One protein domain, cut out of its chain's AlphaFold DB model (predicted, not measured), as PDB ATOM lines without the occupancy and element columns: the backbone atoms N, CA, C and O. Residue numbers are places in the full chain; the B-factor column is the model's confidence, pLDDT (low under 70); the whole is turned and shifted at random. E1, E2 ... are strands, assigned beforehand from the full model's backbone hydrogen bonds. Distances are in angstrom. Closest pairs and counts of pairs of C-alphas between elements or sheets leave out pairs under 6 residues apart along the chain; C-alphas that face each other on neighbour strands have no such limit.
ATOM      1  N   TYR A  96      12.884 -37.796  43.664       98.56
ATOM      2  CA  TYR A  96      12.808 -39.228  43.400       98.56
ATOM      3  C   TYR A  96      13.952 -39.693  42.495       98.56
ATOM      4  O   TYR A  96      13.982 -39.373  41.305       98.56
ATOM      5  N   CYS A  97      14.860 -40.487  43.054       98.31
ATOM      6  CA  CYS A  97      15.963 -41.116  42.334       98.31
ATOM      7  C   CYS A  97      15.732 -42.628  42.237       98.31
ATOM      8  O   CYS A  97      15.422 -43.286  43.236       98.31
ATOM      9  N   HIS A  98      15.851 -43.197  41.036       98.50
ATOM     10  CA  HIS A  98      15.603 -44.623  40.815       98.50
ATOM     11  C   HIS A  98      16.551 -45.222  39.768       98.50
ATOM     12  O   HIS A  98      16.354 -45.041  38.562       98.50
ATOM     13  N   ALA A  99      17.505 -46.021  40.244       98.06
ATOM     14  CA  ALA A  99      18.290 -46.960  39.452       98.06
ATOM     15  C   ALA A  99      17.621 -48.340  39.459       98.06
ATOM     16  O   ALA A  99      17.490 -48.975  40.506       98.06
ATOM     17  N   LYS A 100      17.172 -48.817  38.298       97.81
ATOM     18  CA  LYS A 100      16.553 -50.149  38.196       97.81
ATOM     19  C   LYS A 100      17.571 -51.285  38.211       97.81
ATOM     20  O   LYS A 100      17.160 -52.429  38.329       97.81
ATOM     21  N   GLU A 101      18.854 -50.996  38.030       97.44
ATOM     22  CA  GLU A 101      19.932 -51.974  38.130       97.44
ATOM     23  C   GLU A 101      20.995 -51.429  39.086       97.44
ATOM     24  O   GLU A 101      20.876 -51.614  40.297       97.44
ATOM     25  N   ASP A 102      21.989 -50.711  38.572       97.75
ATOM     26  CA  ASP A 102      23.130 -50.232  39.349       97.75
ATOM     27  C   ASP A 102      23.040 -48.733  39.638       97.75
ATOM     28  O   ASP A 102      22.841 -47.919  38.735       97.75
ATOM     29  N   MET A 103      23.286 -48.357  40.892       98.12
ATOM     30  CA  MET A 103      23.636 -46.991  41.274       98.12
ATOM     31  C   MET A 103      25.054 -46.964  41.839       98.12
ATOM     32  O   MET A 103      25.291 -47.438  42.950       98.12
ATOM     33  N   ILE A 104      25.997 -46.377  41.100       98.50
ATOM     34  CA  ILE A 104      27.405 -46.253  41.490       98.50
ATOM     35  C   ILE A 104      27.736 -44.783  41.764       98.50
ATOM     36  O   ILE A 104      27.949 -44.007  40.834       98.50
ATOM     37  N   GLY A 105      27.839 -44.385  43.030       98.12
ATOM     38  CA  GLY A 105      28.189 -43.010  43.403       98.12
ATOM     39  C   GLY A 105      27.300 -42.429  44.497       98.12
ATOM     40  O   GLY A 105      27.185 -43.027  45.561       98.12
ATOM     41  N   ILE A 106      26.736 -41.241  44.276       98.44
ATOM     42  CA  ILE A 106      25.952 -40.498  45.273       98.44
ATOM     43  C   ILE A 106      24.549 -40.218  44.732       98.44
ATOM     44  O   ILE A 106      24.395 -39.575  43.698       98.44
ATOM     45  N   SER A 107      23.535 -40.666  45.467       98.19
ATOM     46  CA  SER A 107      22.123 -40.388  45.198       98.19
ATOM     47  C   SER A 107      21.570 -39.437  46.252       98.19
ATOM     48  O   SER A 107      21.686 -39.724  47.445       98.19
ATOM     49  N   ILE A 108      21.009 -38.298  45.844       98.38
ATOM     50  CA  ILE A 108      20.443 -37.295  46.753       98.38
ATOM     51  C   ILE A 108      18.982 -37.046  46.383       98.38
ATOM     52  O   ILE A 108      18.682 -36.478  45.332       98.38
ATOM     53  N   GLY A 109      18.075 -37.397  47.288       97.38
ATOM     54  CA  GLY A 109      16.642 -37.291  47.043       97.38
ATOM     55  C   GLY A 109      15.797 -37.470  48.289       97.38
ATOM     56  O   GLY A 109      16.310 -37.706  49.372       97.38
ATOM     57  N   LEU A 110      14.479 -37.341  48.172       97.81
ATOM     58  CA  LEU A 110      13.576 -37.732  49.260       97.81
ATOM     59  C   LEU A 110      13.428 -39.254  49.294       97.81
ATOM     60  O   LEU A 110      13.395 -39.848  50.371       97.81
ATOM     61  N   LEU A 111      13.369 -39.867  48.113       98.19
ATOM     62  CA  LEU A 111      13.284 -41.302  47.915       98.19
ATOM     63  C   LEU A 111      14.340 -41.741  46.902       98.19
ATOM     64  O   LEU A 111      14.259 -41.372  45.733       98.19
ATOM     65  N   ASN A 112      15.275 -42.569  47.358       98.12
ATOM     66  CA  ASN A 112      16.324 -43.157  46.532       98.12
ATOM     67  C   ASN A 112      16.107 -44.669  46.448       98.12
ATOM     68  O   ASN A 112      15.936 -45.323  47.477       98.12
ATOM     69  N   ILE A 113      16.101 -45.234  45.241       97.94
ATOM     70  CA  ILE A 113      15.902 -46.669  45.006       97.94
ATOM     71  C   ILE A 113      16.998 -47.194  44.084       97.94
ATOM     72  O   ILE A 113      17.198 -46.657  42.999       97.94
ATOM     73  N   ALA A 114      17.667 -48.266  44.501       97.19
ATOM     74  CA  ALA A 114      18.615 -49.017  43.689       97.19
ATOM     75  C   ALA A 114      18.432 -50.527  43.908       97.19
ATOM     76  O   ALA A 114      18.246 -50.973  45.048       97.19
ATOM     77  N   GLU A 115      18.513 -51.331  42.844       96.62
ATOM     78  CA  GLU A 115      18.664 -52.786  43.012       96.62
ATOM     79  C   GLU A 115      20.048 -53.097  43.585       96.62
ATOM     80  O   GLU A 115      20.159 -53.778  44.605       96.62
ATOM     81  N   HIS A 116      21.083 -52.516  42.978       97.31
ATOM     82  CA  HIS A 116      22.476 -52.651  43.373       97.31
ATOM     83  C   HIS A 116      23.075 -51.272  43.642       97.31
ATOM     84  O   HIS A 116      23.417 -50.515  42.736       97.31
ATOM     85  N   LEU A 117      23.196 -50.919  44.919       97.19
ATOM     86  CA  LEU A 117      23.904 -49.714  45.333       97.19
ATOM     87  C   LEU A 117      25.401 -50.002  45.465       97.19
ATOM     88  O   LEU A 117      25.778 -50.968  46.119       97.19
ATOM     89  N   LYS A 118      26.246 -49.113  44.940       97.50
ATOM     90  CA  LYS A 118      27.685 -49.023  45.207       97.50
ATOM     91  C   LYS A 118      28.070 -47.565  45.452       97.50
ATOM     92  O   LYS A 118      28.466 -46.835  44.545       97.50
ATOM     93  N   GLY A 119      27.933 -47.123  46.691       96.38
ATOM     94  CA  GLY A 119      28.154 -45.743  47.099       96.38
ATOM     95  C   GLY A 119      27.168 -45.317  48.175       96.38
ATOM     96  O   GLY A 119      26.825 -46.121  49.038       96.38
ATOM     97  N   PHE A 120      26.737 -44.058  48.137       96.94
ATOM     98  CA  PHE A 120      25.901 -43.430  49.156       96.94
ATOM     99  C   PHE A 120      24.542 -43.018  48.599       96.94
ATOM    100  O   PHE A 120      24.441 -42.470  47.504       96.94
ATOM    101  N   GLN A 121      23.503 -43.204  49.402       97.81
ATOM    102  CA  GLN A 121      22.202 -42.576  49.209       97.81
ATOM    103  C   GLN A 121      21.926 -41.665  50.403       97.81
ATOM    104  O   GLN A 121      22.170 -42.054  51.547       97.81
ATOM    105  N   ILE A 122      21.436 -40.462  50.131       97.31
ATOM    106  CA  ILE A 122      21.086 -39.453  51.126       97.31
ATOM    107  C   ILE A 122      19.648 -39.033  50.850       97.31
ATOM    108  O   ILE A 122      19.340 -38.507  49.779       97.31
ATOM    109  N   GLY A 123      18.767 -39.276  51.814       95.00
ATOM    110  CA  GLY A 123      17.349 -39.021  51.634       95.00
ATOM    111  C   GLY A 123      16.464 -39.479  52.769       95.00
ATOM    112  O   GLY A 123      16.912 -40.161  53.683       95.00
ATOM    113  N   VAL A 124      15.184 -39.114  52.714       95.44
ATOM    114  CA  VAL A 124      14.212 -39.508  53.747       95.44
ATOM    115  C   VAL A 124      14.044 -41.027  53.754       95.44
ATOM    116  O   VAL A 124      14.031 -41.633  54.824       95.44
ATOM    117  N   ILE A 125      13.974 -41.642  52.572       96.56
ATOM    118  CA  ILE A 125      13.872 -43.089  52.386       96.56
ATOM    119  C   ILE A 125      14.917 -43.538  51.364       96.56
ATOM    120  O   ILE A 125      14.929 -43.070  50.228       96.56
ATOM    121  N   ASN A 126      15.767 -44.484  51.757       96.31
ATOM    122  CA  ASN A 126      16.822 -45.029  50.907       96.31
ATOM    123  C   ASN A 126      16.671 -46.544  50.801       96.31
ATOM    124  O   ASN A 126      16.762 -47.245  51.812       96.31
ATOM    125  N   ILE A 127      16.444 -47.041  49.588       96.31
ATOM    126  CA  ILE A 127      16.218 -48.450  49.285       96.31
ATOM    127  C   ILE A 127      17.386 -48.980  48.448       96.31
ATOM    128  O   ILE A 127      17.608 -48.520  47.329       96.31
ATOM    129  N   ALA A 128      18.090 -49.980  48.977       94.44
ATOM    130  CA  ALA A 128      19.174 -50.694  48.302       94.44
ATOM    131  C   ALA A 128      18.940 -52.206  48.432       94.44
ATOM    132  O   ALA A 128      19.103 -52.773  49.517       94.44
ATOM    133  N   LYS A 129      18.490 -52.878  47.363       92.88
ATOM    134  CA  LYS A 129      18.030 -54.279  47.473       92.88
ATOM    135  C   LYS A 129      19.160 -55.289  47.676       92.88
ATOM    136  O   LYS A 129      18.910 -56.344  48.268       92.88
ATOM    137  N   ASN A 130      20.375 -54.944  47.261       93.44
ATOM    138  CA  ASN A 130      21.601 -55.710  47.476       93.44
ATOM    139  C   ASN A 130      22.116 -55.689  48.925       93.44
ATOM    140  O   ASN A 130      22.984 -56.491  49.267       93.44
ATOM    141  N   ASN A 131      21.587 -54.826  49.798       88.69
ATOM    142  CA  ASN A 131      21.947 -54.851  51.213       88.69
ATOM    143  C   ASN A 131      21.288 -56.025  51.961       88.69
ATOM    144  O   ASN A 131      20.134 -56.379  51.690       88.69
ATOM    145  N   PRO A 132      21.966 -56.622  52.961       85.19
ATOM    146  CA  PRO A 132      21.325 -57.579  53.855       85.19
ATOM    147  C   PRO A 132      20.249 -56.882  54.695       85.19
ATOM    148  O   PRO A 132      20.388 -55.719  55.077       85.19
ATOM    149  N   ALA A 133      19.165 -57.593  55.015       80.00
ATOM    150  CA  ALA A 133      18.198 -57.096  55.991       80.00
ATOM    151  C   ALA A 133      18.898 -56.898  57.355       80.00
ATOM    152  O   ALA A 133      19.701 -57.755  57.729       80.00
ATOM    153  N   PRO A 134      18.627 -55.805  58.098       80.38
ATOM    154  CA  PRO A 134      17.583 -54.789  57.890       80.38
ATOM    155  C   PRO A 134      17.983 -53.585  57.008       80.38
ATOM    156  O   PRO A 134      17.152 -52.722  56.750       80.38
ATOM    157  N   PHE A 135      19.213 -53.520  56.494       82.75
ATOM    158  CA  PHE A 135      19.784 -52.348  55.802       82.75
ATOM    159  C   PHE A 135      19.284 -52.124  54.361       82.75
ATOM    160  O   PHE A 135      19.823 -51.292  53.627       82.75
ATOM    161  N   LYS A 136      18.247 -52.861  53.943       85.94
ATOM    162  CA  LYS A 136      17.591 -52.681  52.641       85.94
ATOM    163  C   LYS A 136      16.839 -51.366  52.545       85.94
ATOM    164  O   LYS A 136      16.759 -50.814  51.457       85.94
ATOM    165  N   VAL A 137      16.272 -50.899  53.659       89.56
ATOM    166  CA  VAL A 137      15.514 -49.649  53.748       89.56
ATOM    167  C   VAL A 137      16.031 -48.879  54.952       89.56
ATOM    168  O   VAL A 137      15.852 -49.323  56.084       89.56
ATOM    169  N   LEU A 138      16.680 -47.741  54.716       89.06
ATOM    170  CA  LEU A 138      17.239 -46.908  55.778       89.06
ATOM    171  C   LEU A 138      16.753 -45.461  55.671       89.06
ATOM    172  O   LEU A 138      16.699 -44.907  54.565       89.06
ATOM    173  N   PRO A 139      16.430 -44.824  56.809       90.81
ATOM    174  CA  PRO A 139      16.198 -43.394  56.841       90.81
ATOM    175  C   PRO A 139      17.526 -42.636  56.749       90.81
ATOM    176  O   PRO A 139      18.557 -43.114  57.218       90.81
ATOM    177  N   LEU A 140      17.470 -41.418  56.213       91.69
ATOM    178  CA  LEU A 140      18.561 -40.437  56.127       91.69
ATOM    179  C   LEU A 140      19.734 -40.837  55.226       91.69
ATOM    180  O   LEU A 140      20.027 -40.110  54.279       91.69
ATOM    181  N   ILE A 141      20.416 -41.949  55.507       93.00
ATOM    182  CA  ILE A 141      21.632 -42.370  54.804       93.00
ATOM    183  C   ILE A 141      21.619 -43.885  54.574       93.00
ATOM    184  O   ILE A 141      21.298 -44.657  55.477       93.00
ATOM    185  N   ASN A 142      22.027 -44.315  53.379       93.00
ATOM    186  CA  ASN A 142      22.353 -45.709  53.066       93.00
ATOM    187  C   ASN A 142      23.715 -45.788  52.360       93.00
ATOM    188  O   ASN A 142      24.072 -44.888  51.602       93.00
ATOM    189  N   TYR A 143      24.485 -46.842  52.623       94.00
ATOM    190  CA  TYR A 143      25.812 -47.055  52.048       94.00
ATOM    191  C   TYR A 143      26.039 -48.532  51.714       94.00
ATOM    192  O   TYR A 143      25.691 -49.411  52.504       94.00
ATOM    193  N   HIS A 144      26.666 -48.792  50.566       93.50
ATOM    194  CA  HIS A 144      27.143 -50.118  50.164       93.50
ATOM    195  C   HIS A 144      28.427 -50.002  49.331       93.50
ATOM    196  O   HIS A 144      28.612 -49.013  48.620       93.50
ATOM    197  N   LYS A 145      29.321 -50.995  49.421       86.38
ATOM    198  CA  LYS A 145      30.659 -50.985  48.806       86.38
ATOM    199  C   LYS A 145      30.779 -51.939  47.622       86.38
ATOM    200  O   LYS A 145      30.258 -53.061  47.738       86.38
TER     201      LYS A 145
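This is residues 96 to 145 of the 145 residues of an uncharacterized protein of candidate division Zixibacteria bacterium (UniProt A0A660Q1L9). This is a chain wound in a short solenoid of stacked turns: E1 makes one hooked turn, E2 follows it round as the next, and E3 folds back along E2 as the last layer of the stack. Each strand bends sharply, and together they make one twisted sheet wrapped into a rounded body. The printed part has 50 residues with no named helix and three named strands, E1, E2 and E3 along the chain; the sheet runs E1, E2, E3 and is mixed, and the class is all strand. The whole is compact, with a radius of gyration of the C-alphas of 8.8 A and spans of 21 by 20 by 16 A.

Look first at E2, residues 111 to 128, the inner strand, which bends by 171 degrees at residue 114. Beside it is the edge strand E1, residues 96 to 108, which bends by 170 degrees at residue 103. E1 and E2 are parallel: C-alphas 104 and 118 face each other at 4.6 A, and N 103 and O 116 are within hydrogen-bond range at 2.8 A. The other edge strand is E3, residues 137 to 144, which bends by 126 degrees at residue 140. E2 and E3 are an antiparallel hairpin: C-alphas 120 and 143 face each other at 4.6 A, and N 121 and O 142 are 2.8 A apart, within hydrogen-bond range.

Find C-alpha 111 at (13.284, -41.302, 47.915); from there E2 runs to C-alpha 128, 11.1 A away. E1 begins at C-alpha 96, (12.808, -39.228, 43.400), and ends 8.6 A away at C-alpha 108. E3 spans 12.2 A and ends at C-alpha 144, (27.143, -50.118, 50.164).

The farthest C-alphas, those of Tyr 96 and Pro 132, are 22.8 A apart. The printed part has no cut; the link from E1 to E2 is tight and that from E2 to E3 short. Mean pLDDT of the printed part is 94.5, and no printed residue is under 70.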